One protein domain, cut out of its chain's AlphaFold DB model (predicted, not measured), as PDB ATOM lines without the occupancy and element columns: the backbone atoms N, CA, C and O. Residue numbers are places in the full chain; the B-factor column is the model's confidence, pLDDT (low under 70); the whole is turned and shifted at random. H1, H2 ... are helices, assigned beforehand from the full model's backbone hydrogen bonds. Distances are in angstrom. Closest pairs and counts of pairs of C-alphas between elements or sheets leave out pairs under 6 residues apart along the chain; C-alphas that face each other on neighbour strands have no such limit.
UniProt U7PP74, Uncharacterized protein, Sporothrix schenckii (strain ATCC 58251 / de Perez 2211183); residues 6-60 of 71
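This is residues 6 to 60 of the 71 residues of an uncharacterized protein of Sporothrix schenckii (strain ATCC 58251 / de Perez 2211183) (UniProt U7PP74). One long helix, H3, is a nearly lone arm that makes the length of the model, and the chain turns off sideways at both of its ends. At its first end H2 makes a corner with it, and H2 and the short H1 form a small head there; at its far end the short H4 turns off to the same side, a long way from that head. The printed part has 55 residues with four named helices, in the order H1, H2, H3, H4, and no named strand; the class is all helix. The whole is extended, with a radius of gyration of the C-alphas of 19.0 A, and the C-alphas span 55 by 21 by 12 A.

Begin with H3, residues 24 to 50, which touches no helix; its residues 29 to 48 stand free. Look back along the chain to H2, residues 14 to 22, which is close to H3 but not clearly touching: their closest C-alphas, those of Leu 20 and Phe 27, are 6.4 A apart. The lines of H2 and H3 are about perpendicular, at 84 degrees. Before H2 you meet H1, residues 6 to 10; H1 and H2 only just touch, with 3 pairs of C-alphas within 8 A, and touch only at the corner by their link. Their closest C-alphas are those of Phe 7 and Val 17, 6.5 A apart. Past the end of H3 comes H4, residues 54 to 60, which is apart from H1, H2 and H3; H1 and H3 are apart too. In H2, H3 and H4 every pair of O i and N i+4 is within hydrogen-bond range; in H1 0 of 1 such pairs is, while 2 of 2 pairs of O i and N i+3 are.

Find C-alpha 24 at (18.397, 40.985, 41.548); from there H3 runs 38.4 A to C-alpha 50 at (-5.130, 13.739, 54.999). H2 covers 12.3 A from Lys 14 to Asp 22. H1 starts at C-alpha 6, at (19.685, 40.954, 54.389), and is 7.4 A long, to Ile 10. H4 goes from Pro 54 to C-alpha 60 at (0.286, 2.571, 60.425), 10.1 A.

The outline is a rod, but only just, with spans of 55, 21 and 12 A. The two C-alphas farthest apart, those of Glu 15 and Asp 55, are 54.7 A apart. The printed part, residues 6 to 60, has no cut, and the links H1 to H2, H2 to H3 and H3 to H4 are tight. The mean pLDDT of the printed part is 90.0; look at residues 56 to 60 for the values under 70.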
ATOM      1  N   TRP A   6      20.140  41.751  53.253       93.43
ATOM      2  CA  TRP A   6      19.685  40.954  54.389       93.43
ATOM      3  C   TRP A   6      20.237  39.521  54.389       93.43
ATOM      4  O   TRP A   6      20.271  38.913  55.459       93.43
ATOM      5  N   PHE A   7      20.745  39.005  53.260       93.99
ATOM      6  CA  PHE A   7      21.443  37.713  53.218       93.99
ATOM      7  C   PHE A   7      22.702  37.723  54.096       93.99
ATOM      8  O   PHE A   7      23.078  36.695  54.660       93.99
ATOM      9  N   SER A   8      23.301  38.894  54.326       92.67
ATOM     10  CA  SER A   8      24.394  39.037  55.297       92.67
ATOM     11  C   SER A   8      23.968  38.613  56.711       92.67
ATOM     12  O   SER A   8      24.785  38.112  57.478       92.67
ATOM     13  N   LYS A   9      22.680  38.765  57.070       94.26
ATOM     14  CA  LYS A   9      22.149  38.394  58.397       94.26
ATOM     15  C   LYS A   9      22.026  36.883  58.597       94.26
ATOM     16  O   LYS A   9      22.011  36.435  59.737       94.26
ATOM     17  N   ILE A  10      21.945  36.114  57.512       93.60
ATOM     18  CA  ILE A  10      21.917  34.643  57.539       93.60
ATOM     19  C   ILE A  10      23.300  34.032  57.265       93.60
ATOM     20  O   ILE A  10      23.407  32.823  57.087       93.60
ATOM     21  N   GLY A  11      24.358  34.853  57.248       95.10
ATOM     22  CA  GLY A  11      25.744  34.398  57.114       95.10
ATOM     23  C   GLY A  11      26.313  34.419  55.693       95.10
ATOM     24  O   GLY A  11      27.370  33.833  55.471       95.10
ATOM     25  N   ALA A  12      25.660  35.075  54.727       94.26
ATOM     26  CA  ALA A  12      26.244  35.239  53.395       94.26
ATOM     27  C   ALA A  12      27.460  36.181  53.434       94.26
ATOM     28  O   ALA A  12      27.441  37.212  54.111       94.26
ATOM     29  N   THR A  13      28.514  35.843  52.684       96.19
ATOM     30  CA  THR A  13      29.690  36.713  52.557       96.19
ATOM     31  C   THR A  13      29.362  37.961  51.735       96.19
ATOM     32  O   THR A  13      28.370  38.004  51.001       96.19
ATOM     33  N   LYS A  14      30.203  38.995  51.831       94.34
ATOM     34  CA  LYS A  14      30.003  40.245  51.080       94.34
ATOM     35  C   LYS A  14      30.046  40.007  49.570       94.34
ATOM     36  O   LYS A  14      29.270  40.614  48.841       94.34
ATOM     37  N   GLU A  15      30.907  39.099  49.118       93.92
ATOM     38  CA  GLU A  15      31.036  38.696  47.716       93.92
ATOM     39  C   GLU A  15      29.765  37.989  47.231       93.92
ATOM     40  O   GLU A  15      29.280  38.270  46.135       93.92
ATOM     41  N   ALA A  16      29.180  37.122  48.067       94.04
ATOM     42  CA  ALA A  16      27.915  36.466  47.755       94.04
ATOM     43  C   ALA A  16      26.781  37.494  47.633       94.04
ATOM     44  O   ALA A  16      26.052  37.492  46.647       94.04
ATOM     45  N   VAL A  17      26.672  38.426  48.582       94.20
ATOM     46  CA  VAL A  17      25.658  39.493  48.548       94.20
ATOM     47  C   VAL A  17      25.842  40.415  47.342       94.20
ATOM     48  O   VAL A  17      24.857  40.781  46.702       94.20
ATOM     49  N   ALA A  18      27.080  40.762  46.986       93.53
ATOM     50  CA  ALA A  18      27.369  41.540  45.783       93.53
ATOM     51  C   ALA A  18      26.921  40.797  44.516       93.53
ATOM     52  O   ALA A  18      26.235  41.378  43.682       93.53
ATOM     53  N   THR A  19      27.217  39.497  44.426       93.43
ATOM     54  CA  THR A  19      26.798  38.641  43.304       93.43
ATOM     55  C   THR A  19      25.272  38.560  43.189       93.43
ATOM     56  O   THR A  19      24.723  38.671  42.098       93.43
ATOM     57  N   LEU A  20      24.564  38.418  44.314       93.41
ATOM     58  CA  LEU A  20      23.098  38.390  44.334       93.41
ATOM     59  C   LEU A  20      22.485  39.719  43.868       93.41
ATOM     60  O   LEU A  20      21.465  39.738  43.179       93.41
ATOM     61  N   ASN A  21      23.109  40.835  44.243       94.35
ATOM     62  CA  ASN A  21      22.657  42.173  43.879       94.35
ATOM     63  C   ASN A  21      23.040  42.592  42.447       94.35
ATOM     64  O   ASN A  21      22.470  43.565  41.961       94.35
ATOM     65  N   ASP A  22      23.945  41.878  41.771       95.20
ATOM     66  CA  ASP A  22      24.283  42.111  40.357       95.20
ATOM     67  C   ASP A  22      23.103  41.759  39.430       95.20
ATOM     68  O   ASP A  22      22.858  42.419  38.422       95.20
ATOM     69  N   GLN A  23      22.304  40.751  39.805       93.31
ATOM     70  CA  GLN A  23      21.158  40.277  39.017       93.31
ATOM     71  C   GLN A  23      19.916  40.056  39.887       93.31
ATOM     72  O   GLN A  23      19.436  38.925  40.043       93.31
ATOM     73  N   PRO A  24      19.339  41.129  40.454       93.64
ATOM     74  CA  PRO A  24      18.397  40.985  41.548       93.64
ATOM     75  C   PRO A  24      17.094  40.282  41.139       93.64
ATOM     76  O   PRO A  24      16.520  39.515  41.913       93.64
ATOM     77  N   VAL A  25      16.650  40.491  39.897       94.96
ATOM     78  CA  VAL A  25      15.431  39.880  39.351       94.96
ATOM     79  C   VAL A  25      15.592  38.369  39.183       94.96
ATOM     80  O   VAL A  25      14.707  37.615  39.584       94.96
ATOM     81  N   LEU A  26      16.726  37.913  38.638       94.74
ATOM     82  CA  LEU A  26      16.976  36.491  38.400       94.74
ATOM     83  C   LEU A  26      17.002  35.711  39.720       94.74
ATOM     84  O   LEU A  26      16.332  34.686  39.851       94.74
ATOM     85  N   PHE A  27      17.719  36.230  40.721       93.68
ATOM     86  CA  PHE A  27      17.784  35.600  42.040       93.68
ATOM     87  C   PHE A  27      16.448  35.645  42.780       93.68
ATOM     88  O   PHE A  27      16.087  34.672  43.442       93.68
ATOM     89  N   PHE A  28      15.675  36.723  42.642       94.60
ATOM     90  CA  PHE A  28      14.333  36.784  43.215       94.60
ATOM     91  C   PHE A  28      13.414  35.709  42.626       94.60
ATOM     92  O   PHE A  28      12.749  34.996  43.378       94.60
ATOM     93  N   ILE A  29      13.421  35.548  41.298       96.89
ATOM     94  CA  ILE A  29      12.652  34.497  40.618       96.89
ATOM     95  C   ILE A  29      13.101  33.116  41.105       96.89
ATOM     96  O   ILE A  29      12.254  32.288  41.435       96.89
ATOM     97  N   LEU A  30      14.410  32.876  41.217       95.05
ATOM     98  CA  LEU A  30      14.939  31.610  41.727       95.05
ATOM     99  C   LEU A  30      14.424  31.296  43.141       95.05
ATOM    100  O   LEU A  30      13.945  30.189  43.389       95.05
ATOM    101  N   LEU A  31      14.479  32.262  44.062       94.32
ATOM    102  CA  LEU A  31      13.969  32.083  45.425       94.32
ATOM    103  C   LEU A  31      12.458  31.853  45.452       94.32
ATOM    104  O   LEU A  31      11.989  31.020  46.227       94.32
ATOM    105  N   ALA A  32      11.703  32.553  44.602       97.06
ATOM    106  CA  ALA A  32      10.266  32.349  44.471       97.06
ATOM    107  C   ALA A  32       9.951  30.919  44.001       97.06
ATOM    108  O   ALA A  32       9.124  30.253  44.617       97.06
ATOM    109  N   VAL A  33      10.662  30.412  42.987       97.96
ATOM    110  CA  VAL A  33      10.510  29.029  42.501       97.96
ATOM    111  C   VAL A  33      10.834  28.017  43.602       97.96
ATOM    112  O   VAL A  33      10.056  27.089  43.821       97.96
ATOM    113  N   LEU A  34      11.936  28.200  44.337       97.61
ATOM    114  CA  LEU A  34      12.297  27.316  45.453       97.61
ATOM    115  C   LEU A  34      11.240  27.329  46.567       97.61
ATOM    116  O   LEU A  34      10.890  26.271  47.094       97.61
ATOM    117  N   ALA A  35      10.698  28.503  46.901       97.46
ATOM    118  CA  ALA A  35       9.620  28.631  47.878       97.46
ATOM    119  C   ALA A  35       8.335  27.934  47.400       97.46
ATOM    120  O   ALA A  35       7.729  27.188  48.169       97.46
ATOM    121  N   THR A  36       7.948  28.115  46.132       98.20
ATOM    122  CA  THR A  36       6.790  27.440  45.529       98.20
ATOM    123  C   THR A  36       6.953  25.923  45.544       98.20
ATOM    124  O   THR A  36       6.039  25.241  45.997       98.20
ATOM    125  N   LEU A  37       8.115  25.392  45.148       98.13
ATOM    126  CA  LEU A  37       8.396  23.951  45.196       98.13
ATOM    127  C   LEU A  37       8.342  23.407  46.632       98.13
ATOM    128  O   LEU A  37       7.776  22.343  46.874       98.13
ATOM    129  N   GLY A  38       8.884  24.141  47.609       97.72
ATOM    130  CA  GLY A  38       8.806  23.756  49.021       97.72
ATOM    131  C   GLY A  38       7.369  23.703  49.552       97.72
ATOM    132  O   GLY A  38       6.997  22.764  50.266       97.72
ATOM    133  N   ILE A  39       6.541  24.680  49.169       97.91
ATOM    134  CA  ILE A  39       5.108  24.708  49.492       97.91
ATOM    135  C   ILE A  39       4.385  23.551  48.798       97.91
ATOM    136  O   ILE A  39       3.615  22.850  49.450       97.91
ATOM    137  N   GLU A  40       4.655  23.307  47.516       97.50
ATOM    138  CA  GLU A  40       4.057  22.219  46.742       97.50
ATOM    139  C   GLU A  40       4.338  20.855  47.383       97.50
ATOM    140  O   GLU A  40       3.401  20.107  47.661       97.50
ATOM    141  N   ILE A  41       5.597  20.565  47.727       97.17
ATOM    142  CA  ILE A  41       5.980  19.322  48.416       97.17
ATOM    143  C   ILE A  41       5.257  19.201  49.765       97.17
ATOM    144  O   ILE A  41       4.749  18.129  50.107       97.17
ATOM    145  N   THR A  42       5.175  20.294  50.526       96.53
ATOM    146  CA  THR A  42       4.504  20.308  51.836       96.53
ATOM    147  C   THR A  42       3.004  20.056  51.699       96.53
ATOM    148  O   THR A  42       2.440  19.259  52.453       96.53
ATOM    149  N   LEU A  43       2.353  20.679  50.714       96.45
ATOM    150  CA  LEU A  43       0.939  20.468  50.410       96.45
ATOM    151  C   LEU A  43       0.687  19.046  49.913       96.45
ATOM    152  O   LEU A  43      -0.254  18.409  50.378       96.45
ATOM    153  N   MET A  44       1.539  18.510  49.036       95.10
ATOM    154  CA  MET A  44       1.455  17.117  48.597       95.10
ATOM    155  C   MET A  44       1.572  16.156  49.780       95.10
ATOM    156  O   MET A  44       0.762  15.236  49.901       95.10
ATOM    157  N   TRP A  45       2.532  16.379  50.681       92.28
ATOM    158  CA  TRP A  45       2.688  15.571  51.889       92.28
ATOM    159  C   TRP A  45       1.459  15.668  52.803       92.28
ATOM    160  O   TRP A  45       0.940  14.645  53.261       92.28
ATOM    161  N   PHE A  46       0.946  16.881  53.015       92.81
ATOM    162  CA  PHE A  46      -0.247  17.133  53.817       92.81
ATOM    163  C   PHE A  46      -1.490  16.451  53.230       92.81
ATOM    164  O   PHE A  46      -2.177  15.712  53.937       92.81
ATOM    165  N   ILE A  47      -1.753  16.630  51.932       93.49
ATOM    166  CA  ILE A  47      -2.875  16.003  51.222       93.49
ATOM    167  C   ILE A  47      -2.726  14.484  51.248       93.49
ATOM    168  O   ILE A  47      -3.697  13.780  51.533       93.49
ATOM    169  N   HIS A  48      -1.522  13.957  51.013       89.17
ATOM    170  CA  HIS A  48      -1.263  12.523  51.086       89.17
ATOM    171  C   HIS A  48      -1.636  11.963  52.462       89.17
ATOM    172  O   HIS A  48      -2.330  10.954  52.541       89.17
ATOM    173  N   HIS A  49      -1.243  12.634  53.546       86.13
ATOM    174  CA  HIS A  49      -1.587  12.217  54.906       86.13
ATOM    175  C   HIS A  49      -3.078  12.390  55.245       86.13
ATOM    176  O   HIS A  49      -3.658  11.522  55.907       86.13
ATOM    177  N   ALA A  50      -3.711  13.466  54.777       88.20
ATOM    178  CA  ALA A  50      -5.130  13.739  54.999       88.20
ATOM    179  C   ALA A  50      -6.044  12.744  54.261       88.20
ATOM    180  O   ALA A  50      -7.059  12.316  54.812       88.20
ATOM    181  N   THR A  51      -5.654  12.328  53.052       87.01
ATOM    182  CA  THR A  51      -6.416  11.411  52.183       87.01
ATOM    183  C   THR A  51      -6.172   9.926  52.466       87.01
ATOM    184  O   THR A  51      -6.801   9.073  51.835       87.01
ATOM    185  N   LEU A  52      -5.315   9.579  53.439       81.55
ATOM    186  CA  LEU A  52      -5.136   8.187  53.864       81.55
ATOM    187  C   LEU A  52      -6.480   7.576  54.269       81.55
ATOM    188  O   LEU A  52      -7.144   8.047  55.199       81.55
ATOM    189  N   LYS A  53      -6.851   6.472  53.610       72.80
ATOM    190  CA  LYS A  53      -8.060   5.714  53.953       72.80
ATOM    191  C   LYS A  53      -7.981   5.236  55.412       72.80
ATOM    192  O   LYS A  53      -6.887   4.919  55.890       72.80
ATOM    193  N   PRO A  54      -9.112   5.105  56.130       70.10
ATOM    194  CA  PRO A  54      -9.118   4.633  57.518       70.10
ATOM    195  C   PRO A  54      -8.423   3.268  57.696       70.10
ATOM    196  O   PRO A  54      -7.767   3.050  58.712       70.10
ATOM    197  N   ASP A  55      -8.475   2.385  56.690       70.41
ATOM    198  CA  ASP A  55      -7.728   1.114  56.674       70.41
ATOM    199  C   ASP A  55      -6.194   1.311  56.663       70.41
ATOM    200  O   ASP A  55      -5.455   0.612  57.357       70.41
ATOM    201  N   GLN A  56      -5.699   2.326  55.945       67.48
ATOM    202  CA  GLN A  56      -4.271   2.668  55.884       67.48
ATOM    203  C   GLN A  56      -3.784   3.339  57.175       67.48
ATOM    204  O   GLN A  56      -2.644   3.114  57.584       67.48
ATOM    205  N   LYS A  57      -4.646   4.114  57.851       64.42
ATOM    206  CA  LYS A  57      -4.355   4.682  59.180       64.42
ATOM    207  C   LYS A  57      -4.172   3.569  60.223       64.42
ATOM    208  O   LYS A  57      -3.149   3.535  60.902       64.42
ATOM    209  N   LYS A  58      -5.071   2.574  60.241       61.24
ATOM    210  CA  LYS A  58      -4.993   1.412  61.151       61.24
ATOM    211  C   LYS A  58      -3.760   0.528  60.917       61.24
ATOM    212  O   LYS A  58      -3.205  -0.012  61.873       61.24
ATOM    213  N   LYS A  59      -3.294   0.381  59.669       59.26
ATOM    214  CA  LYS A  59      -2.034  -0.332  59.366       59.26
ATOM    215  C   LYS A  59      -0.795   0.428  59.842       59.26
ATOM    216  O   LYS A  59       0.158  -0.220  60.265       59.26
ATOM    217  N   LYS A  60      -0.804   1.768  59.838       59.75
ATOM    218  CA  LYS A  60       0.286   2.571  60.425       59.75
ATOM    219  C   LYS A  60       0.321   2.459  61.954       59.75
ATOM    220  O   LYS A  60       1.404   2.339  62.513       59.75
TER     221      LYS A  60